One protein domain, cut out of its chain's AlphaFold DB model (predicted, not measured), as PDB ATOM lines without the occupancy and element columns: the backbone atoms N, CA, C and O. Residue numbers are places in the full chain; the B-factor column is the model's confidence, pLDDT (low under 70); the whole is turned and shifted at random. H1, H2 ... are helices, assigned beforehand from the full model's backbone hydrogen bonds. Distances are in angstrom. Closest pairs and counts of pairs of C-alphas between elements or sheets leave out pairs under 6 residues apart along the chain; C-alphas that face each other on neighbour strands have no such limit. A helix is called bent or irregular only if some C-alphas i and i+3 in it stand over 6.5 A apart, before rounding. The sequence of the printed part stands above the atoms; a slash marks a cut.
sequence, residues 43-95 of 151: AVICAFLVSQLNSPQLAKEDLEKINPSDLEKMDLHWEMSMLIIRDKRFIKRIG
ATOM      1  N   ALA A  43     -47.490 -51.211  -8.223       77.06
ATOM      2  CA  ALA A  43     -47.433 -52.672  -8.229       77.06
ATOM      3  C   ALA A  43     -46.029 -53.211  -7.897       77.06
ATOM      4  O   ALA A  43     -45.897 -54.170  -7.137       77.06
ATOM      5  N   VAL A  44     -44.974 -52.582  -8.429       80.44
ATOM      6  CA  VAL A  44     -43.577 -52.946  -8.147       80.44
ATOM      7  C   VAL A  44     -43.190 -52.585  -6.712       80.44
ATOM      8  O   VAL A  44     -42.533 -53.386  -6.053       80.44
ATOM      9  N   ILE A  45     -43.625 -51.433  -6.195       80.75
ATOM     10  CA  ILE A  45     -43.405 -51.019  -4.802       80.75
ATOM     11  C   ILE A  45     -44.119 -51.987  -3.853       80.75
ATOM     12  O   ILE A  45     -43.494 -52.486  -2.921       80.75
ATOM     13  N   CYS A  46     -45.383 -52.328  -4.114       70.44
ATOM     14  CA  CYS A  46     -46.124 -53.313  -3.331       70.44
ATOM     15  C   CYS A  46     -45.460 -54.694  -3.373       70.44
ATOM     16  O   CYS A  46     -45.253 -55.295  -2.322       70.44
ATOM     17  N   ALA A  47     -45.061 -55.188  -4.550       76.44
ATOM     18  CA  ALA A  47     -44.378 -56.478  -4.677       76.44
ATOM     19  C   ALA A  47     -43.018 -56.491  -3.958       76.44
ATOM     20  O   ALA A  47     -42.657 -57.484  -3.325       76.44
ATOM     21  N   PHE A  48     -42.275 -55.383  -4.007       77.25
ATOM     22  CA  PHE A  48     -40.994 -55.217  -3.324       77.25
ATOM     23  C   PHE A  48     -41.144 -55.151  -1.801       77.25
ATOM     24  O   PHE A  48     -40.377 -55.800  -1.092       77.25
ATOM     25  N   LEU A  49     -42.154 -54.437  -1.291       71.19
ATOM     26  CA  LEU A  49     -42.487 -54.415   0.136       71.19
ATOM     27  C   LEU A  49     -42.895 -55.809   0.625       71.19
ATOM     28  O   LEU A  49     -42.395 -56.256   1.650       71.19
ATOM     29  N   VAL A  50     -43.725 -56.526  -0.139       64.25
ATOM     30  CA  VAL A  50     -44.143 -57.907   0.170       64.25
ATOM     31  C   VAL A  50     -42.961 -58.884   0.139       64.25
ATOM     32  O   VAL A  50     -42.903 -59.787   0.965       64.25
ATOM     33  N   SER A  51     -41.998 -58.693  -0.768       71.06
ATOM     34  CA  SER A  51     -40.823 -59.573  -0.902       71.06
ATOM     35  C   SER A  51     -39.716 -59.289   0.125       71.06
ATOM     36  O   SER A  51     -38.949 -60.191   0.457       71.06
ATOM     37  N   GLN A  52     -39.601 -58.049   0.620       64.75
ATOM     38  CA  GLN A  52     -38.649 -57.686   1.679       64.75
ATOM     39  C   GLN A  52     -39.196 -57.932   3.089       64.75
ATOM     40  O   GLN A  52     -38.435 -58.296   3.985       64.75
ATOM     41  N   LEU A  53     -40.504 -57.770   3.301       58.75
ATOM     42  CA  LEU A  53     -41.165 -58.063   4.570       58.75
ATOM     43  C   LEU A  53     -41.443 -59.570   4.682       58.75
ATOM     44  O   LEU A  53     -42.590 -60.004   4.748       58.75
ATOM     45  N   ASN A  54     -40.391 -60.388   4.771       59.94
ATOM     46  CA  ASN A  54     -40.492 -61.819   5.102       59.94
ATOM     47  C   ASN A  54     -40.858 -62.071   6.575       59.94
ATOM     48  O   ASN A  54     -40.338 -62.985   7.208       59.94
ATOM     49  N   SER A  55     -41.750 -61.258   7.137       58.34
ATOM     50  CA  SER A  55     -42.479 -61.593   8.352       58.34
ATOM     51  C   SER A  55     -43.661 -60.635   8.555       58.34
ATOM     52  O   SER A  55     -43.552 -59.624   9.253       58.34
ATOM     53  N   PRO A  56     -44.840 -60.975   8.007       54.91
ATOM     54  CA  PRO A  56     -46.111 -60.417   8.473       54.91
ATOM     55  C   PRO A  56     -46.331 -60.642   9.983       54.91
ATOM     56  O   PRO A  56     -47.146 -59.956  10.590       54.91
ATOM     57  N   GLN A  57     -45.607 -61.596  10.579       52.00
ATOM     58  CA  GLN A  57     -45.634 -61.934  12.002       52.00
ATOM     59  C   GLN A  57     -44.890 -60.891  12.858       52.00
ATOM     60  O   GLN A  57     -45.504 -60.322  13.750       52.00
ATOM     61  N   LEU A  58     -43.659 -60.493  12.502       52.91
ATOM     62  CA  LEU A  58     -42.911 -59.414  13.176       52.91
ATOM     63  C   LEU A  58     -43.667 -58.084  13.096       52.91
ATOM     64  O   LEU A  58     -43.781 -57.379  14.087       52.91
ATOM     65  N   ALA A  59     -44.254 -57.756  11.942       57.19
ATOM     66  CA  ALA A  59     -44.954 -56.483  11.775       57.19
ATOM     67  C   ALA A  59     -46.324 -56.428  12.477       57.19
ATOM     68  O   ALA A  59     -46.718 -55.363  12.942       57.19
ATOM     69  N   LYS A  60     -47.065 -57.542  12.561       60.97
ATOM     70  CA  LYS A  60     -48.384 -57.570  13.218       60.97
ATOM     71  C   LYS A  60     -48.262 -57.680  14.737       60.97
ATOM     72  O   LYS A  60     -48.955 -56.967  15.455       60.97
ATOM     73  N   GLU A  61     -47.373 -58.544  15.216       64.88
ATOM     74  CA  GLU A  61     -47.149 -58.759  16.647       64.88
ATOM     75  C   GLU A  61     -46.521 -57.526  17.306       64.88
ATOM     76  O   GLU A  61     -46.855 -57.217  18.445       64.88
ATOM     77  N   ASP A  62     -45.650 -56.792  16.602       65.75
ATOM     78  CA  ASP A  62     -45.066 -55.547  17.116       65.75
ATOM     79  C   ASP A  62     -46.021 -54.348  17.016       65.75
ATOM     80  O   ASP A  62     -45.976 -53.462  17.869       65.75
ATOM     81  N   LEU A  63     -46.935 -54.332  16.038       63.28
ATOM     82  CA  LEU A  63     -47.974 -53.303  15.934       63.28
ATOM     83  C   LEU A  63     -49.056 -53.467  17.014       63.28
ATOM     84  O   LEU A  63     -49.524 -52.470  17.558       63.28
ATOM     85  N   GLU A  64     -49.405 -54.705  17.384       63.62
ATOM     86  CA  GLU A  64     -50.312 -54.991  18.510       63.62
ATOM     87  C   GLU A  64     -49.671 -54.742  19.890       63.62
ATOM     88  O   GLU A  64     -50.386 -54.612  20.884       63.62
ATOM     89  N   LYS A  65     -48.338 -54.613  19.973       67.00
ATOM     90  CA  LYS A  65     -47.634 -54.215  21.208       67.00
ATOM     91  C   LYS A  65     -47.698 -52.716  21.488       67.00
ATOM     92  O   LYS A  65     -47.348 -52.307  22.596       67.00
ATOM     93  N   ILE A  66     -48.119 -51.891  20.526       75.94
ATOM     94  CA  ILE A  66     -48.292 -50.461  20.772       75.94
ATOM     95  C   ILE A  66     -49.550 -50.282  21.614       75.94
ATOM     96  O   ILE A  66     -50.677 -50.372  21.129       75.94
ATOM     97  N   ASN A  67     -49.342 -50.029  22.904       84.94
ATOM     98  CA  ASN A  67     -50.432 -49.785  23.826       84.94
ATOM     99  C   ASN A  67     -51.195 -48.523  23.377       84.94
ATOM    100  O   ASN A  67     -50.570 -47.473  23.188       84.94
ATOM    101  N   PRO A  68     -52.531 -48.570  23.235       84.88
ATOM    102  CA  PRO A  68     -53.324 -47.391  22.883       84.88
ATOM    103  C   PRO A  68     -53.093 -46.205  23.835       84.88
ATOM    104  O   PRO A  68     -53.139 -45.057  23.401       84.88
ATOM    105  N   SER A  69     -52.757 -46.465  25.105       88.19
ATOM    106  CA  SER A  69     -52.407 -45.424  26.077       88.19
ATOM    107  C   SER A  69     -51.123 -44.663  25.719       88.19
ATOM    108  O   SER A  69     -51.018 -43.474  26.019       88.19
ATOM    109  N   ASP A  70     -50.150 -45.317  25.082       90.19
ATOM    110  CA  ASP A  70     -48.898 -44.673  24.671       90.19
ATOM    111  C   ASP A  70     -49.108 -43.786  23.439       90.19
ATOM    112  O   ASP A  70     -48.508 -42.713  23.336       90.19
ATOM    113  N   LEU A  71     -50.011 -44.192  22.539       89.00
ATOM    114  CA  LEU A  71     -50.434 -43.371  21.403       89.00
ATOM    115  C   LEU A  71     -51.149 -42.102  21.874       89.00
ATOM    116  O   LEU A  71     -50.797 -41.013  21.424       89.00
ATOM    117  N   GLU A  72     -52.079 -42.220  22.824       91.56
ATOM    118  CA  GLU A  72     -52.774 -41.070  23.419       91.56
ATOM    119  C   GLU A  72     -51.797 -40.121  24.128       91.56
ATOM    120  O   GLU A  72     -51.864 -38.902  23.964       91.56
ATOM    121  N   LYS A  73     -50.819 -40.666  24.862       93.31
ATOM    122  CA  LYS A  73     -49.766 -39.865  25.498       93.31
ATOM    123  C   LYS A  73     -48.940 -39.088  24.472       93.31
ATOM    124  O   LYS A  73     -48.607 -37.925  24.710       93.31
ATOM    125  N   MET A  74     -48.572 -39.723  23.361       93.62
ATOM    126  CA  MET A  74     -47.775 -39.090  22.313       93.62
ATOM    127  C   MET A  74     -48.566 -38.002  21.577       93.62
ATOM    128  O   MET A  74     -48.024 -36.922  21.339       93.62
ATOM    129  N   ASP A  75     -49.843 -38.254  21.294       93.88
ATOM    130  CA  ASP A  75     -50.760 -37.279  20.699       93.88
ATOM    131  C   ASP A  75     -50.949 -36.055  21.606       93.88
ATOM    132  O   ASP A  75     -50.726 -34.916  21.190       93.88
ATOM    133  N   LEU A  76     -51.202 -36.278  22.898       96.44
ATOM    134  CA  LEU A  76     -51.324 -35.198  23.876       96.44
ATOM    135  C   LEU A  76     -50.034 -34.365  23.979       96.44
ATOM    136  O   LEU A  76     -50.078 -33.134  24.071       96.44
ATOM    137  N   HIS A  77     -48.868 -35.018  23.940       95.75
ATOM    138  CA  HIS A  77     -47.577 -34.331  23.914       95.75
ATOM    139  C   HIS A  77     -47.390 -33.480  22.654       95.75
ATOM    140  O   HIS A  77     -46.838 -32.373  22.737       95.75
ATOM    141  N   TRP A  78     -47.827 -33.982  21.499       97.50
ATOM    142  CA  TRP A  78     -47.785 -33.256  20.235       97.50
ATOM    143  C   TRP A  78     -48.684 -32.018  20.272       97.50
ATOM    144  O   TRP A  78     -48.202 -30.909  20.017       97.50
ATOM    145  N   GLU A  79     -49.941 -32.178  20.686       97.38
ATOM    146  CA  GLU A  79     -50.904 -31.082  20.834       97.38
ATOM    147  C   GLU A  79     -50.381 -29.993  21.783       97.38
ATOM    148  O   GLU A  79     -50.350 -28.804  21.441       97.38
ATOM    149  N   MET A  80     -49.845 -30.386  22.942       95.94
ATOM    150  CA  MET A  80     -49.275 -29.440  23.903       95.94
ATOM    151  C   MET A  80     -48.054 -28.699  23.337       95.94
ATOM    152  O   MET A  80     -47.901 -27.487  23.516       95.94
ATOM    153  N   SER A  81     -47.183 -29.402  22.609       96.50
ATOM    154  CA  SER A  81     -46.002 -28.805  21.971       96.50
ATOM    155  C   SER A  81     -46.396 -27.787  20.898       96.50
ATOM    156  O   SER A  81     -45.833 -26.688  20.829       96.50
ATOM    157  N   MET A  82     -47.405 -28.116  20.090       96.88
ATOM    158  CA  MET A  82     -47.967 -27.229  19.073       96.88
ATOM    159  C   MET A  82     -48.568 -25.961  19.684       96.88
ATOM    160  O   MET A  82     -48.337 -24.861  19.161       96.88
ATOM    161  N   LEU A  83     -49.271 -26.089  20.814       93.75
ATOM    162  CA  LEU A  83     -49.807 -24.958  21.568       93.75
ATOM    163  C   LEU A  83     -48.684 -24.035  22.064       93.75
ATOM    164  O   LEU A  83     -48.693 -22.842  21.762       93.75
ATOM    165  N   ILE A  84     -47.640 -24.591  22.689       94.19
ATOM    166  CA  ILE A  84     -46.470 -23.826  23.159       94.19
ATOM    167  C   ILE A  84     -45.792 -23.073  22.003       94.19
ATOM    168  O   ILE A  84     -45.407 -21.908  22.144       94.19
ATOM    169  N   ILE A  85     -45.633 -23.707  20.837       95.38
ATOM    170  CA  ILE A  85     -45.053 -23.060  19.649       95.38
ATOM    171  C   ILE A  85     -45.943 -21.905  19.168       95.38
ATOM    172  O   ILE A  85     -45.444 -20.862  18.726       95.38
ATOM    173  N   ARG A  86     -47.268 -22.074  19.207       93.62
ATOM    174  CA  ARG A  86     -48.227 -21.028  18.831       93.62
ATOM    175  C   ARG A  86     -48.174 -19.850  19.803       93.62
ATOM    176  O   ARG A  86     -48.094 -18.710  19.338       93.62
ATOM    177  N   ASP A  87     -48.096 -20.118  21.098       88.56
ATOM    178  CA  ASP A  87     -47.999 -19.102  22.147       88.56
ATOM    179  C   ASP A  87     -46.691 -18.320  22.054       88.56
ATOM    180  O   ASP A  87     -46.700 -17.088  22.019       88.56
ATOM    181  N   LYS A  88     -45.556 -19.005  21.868       90.81
ATOM    182  CA  LYS A  88     -44.258 -18.347  21.630       90.81
ATOM    183  C   LYS A  88     -44.301 -17.420  20.412       90.81
ATOM    184  O   LYS A  88     -43.790 -16.299  20.465       90.81
ATOM    185  N   ARG A  89     -44.936 -17.847  19.311       92.56
ATOM    186  CA  ARG A  89     -45.122 -17.003  18.113       92.56
ATOM    187  C   ARG A  89     -46.029 -15.803  18.385       92.56
ATOM    188  O   ARG A  89     -45.747 -14.718  17.880       92.56
ATOM    189  N   PHE A  90     -47.095 -15.981  19.160       88.69
ATOM    190  CA  PHE A  90     -48.001 -14.900  19.549       88.69
ATOM    191  C   PHE A  90     -47.288 -13.848  20.404       88.69
ATOM    192  O   PHE A  90     -47.317 -12.663  20.062       88.69
ATOM    193  N   ILE A  91     -46.574 -14.285  21.445       86.69
ATOM    194  CA  ILE A  91     -45.798 -13.413  22.333       86.69
ATOM    195  C   ILE A  91     -44.756 -12.638  21.525       86.69
ATOM    196  O   ILE A  91     -44.653 -11.428  21.679       86.69
ATOM    197  N   LYS A  92     -44.046 -13.284  20.589       87.12
ATOM    198  CA  LYS A  92     -43.077 -12.599  19.717       87.12
ATOM    199  C   LYS A  92     -43.716 -11.516  18.832       87.12
ATOM    200  O   LYS A  92     -43.071 -10.512  18.555       87.12
ATOM    201  N   ARG A  93     -44.956 -11.711  18.366       85.31
ATOM    202  CA  ARG A  93     -45.660 -10.745  17.497       85.31
ATOM    203  C   ARG A  93     -46.277  -9.578  18.261       85.31
ATOM    204  O   ARG A  93     -46.238  -8.458  17.771       85.31
ATOM    205  N   ILE A  94     -46.912  -9.848  19.401       83.38
ATOM    206  CA  ILE A  94     -47.712  -8.850  20.135       83.38
ATOM    207  C   ILE A  94     -46.953  -8.285  21.345       83.38
ATOM    208  O   ILE A  94     -47.287  -7.207  21.832       83.38
ATOM    209  N   GLY A  95     -45.934  -8.994  21.837       78.25
ATOM    210  CA  GLY A  95     -45.180  -8.627  23.037       78.25
ATOM    211  C   GLY A  95     -45.967  -8.807  24.338       78.25
ATOM    212  O   GLY A  95     -45.589  -8.247  25.359       78.25
TER     213      GLY A  95
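What this domain is: This is residues 43 to 95 of the 151 residues of the protein "CCHC-type domain-containing protein" of Tanacetum cinerariifolium (UniProt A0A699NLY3). One long, straight helix, H3, makes most of the length of an open, uneven arch, and two short helices, H2 and then H1, turn away from its beginning at Pro 68 as the other, shorter arm. The three are strung one after another with no helix packed on another and no core, and residues 43 to 95 stand free. The printed part has 53 residues with three named helices, in the order H1, H2, H3 along the chain, and no named strand; the class is all helix. The whole is extended, with a radius of gyration of the C-alphas of 19.8 A, and flat, with spans of 56 by 29 by 11 A.

Where its parts are: H3, the longest helix, holds residues 68 to 94 and measures 39.0 A from its first to its last C-alpha. It begins with C-alpha 68 at (-53.324, -47.391, 22.883) and ends with C-alpha 94 at (-47.712, -8.850, 20.135), and its N-to-C direction is (0.17, 0.98, -0.13), mainly along y. H2 holds residues 56 to 63, Pro 56 to Leu 63, and measures 10.5 A. H1 holds residues 43 to 52 and measures 14.2 A, with C-alpha 43 at (-47.433, -52.672, -8.229). None of the three helices is bent or irregular.

How they stand to each other: H3 touches no helix. H2 and H3 are apart, with no C-alpha of the one within 8 A of the other, although a tight link of 4 residues, 64 to 67, joins them. H1 and H2 are apart by the same measure, and a tight link of 3 residues, 53 to 55, joins them. H1 and H3 are apart as well. No two of the helices form a hairpin. In the backbones of H1, H2 and H3, every O i to N i+4 pair is within hydrogen-bond range.

The domain as a whole: The two C-alphas farthest apart in the domain are those of Ser 51 and Gly 95, at 56.5 A, and the first and last printed C-alphas, Ala 43 and Gly 95, are 54.1 A apart. The printed part has no cut, and neither of its two links is long. The mean pLDDT of the printed part is 79.9. It is 92 in H3, 73 in H1 and 59 in H2. The model's confidence is under 70 at residue 50 and at residues 52 to 65, a stretch that takes in H2 and both residues 64 and 65 after it.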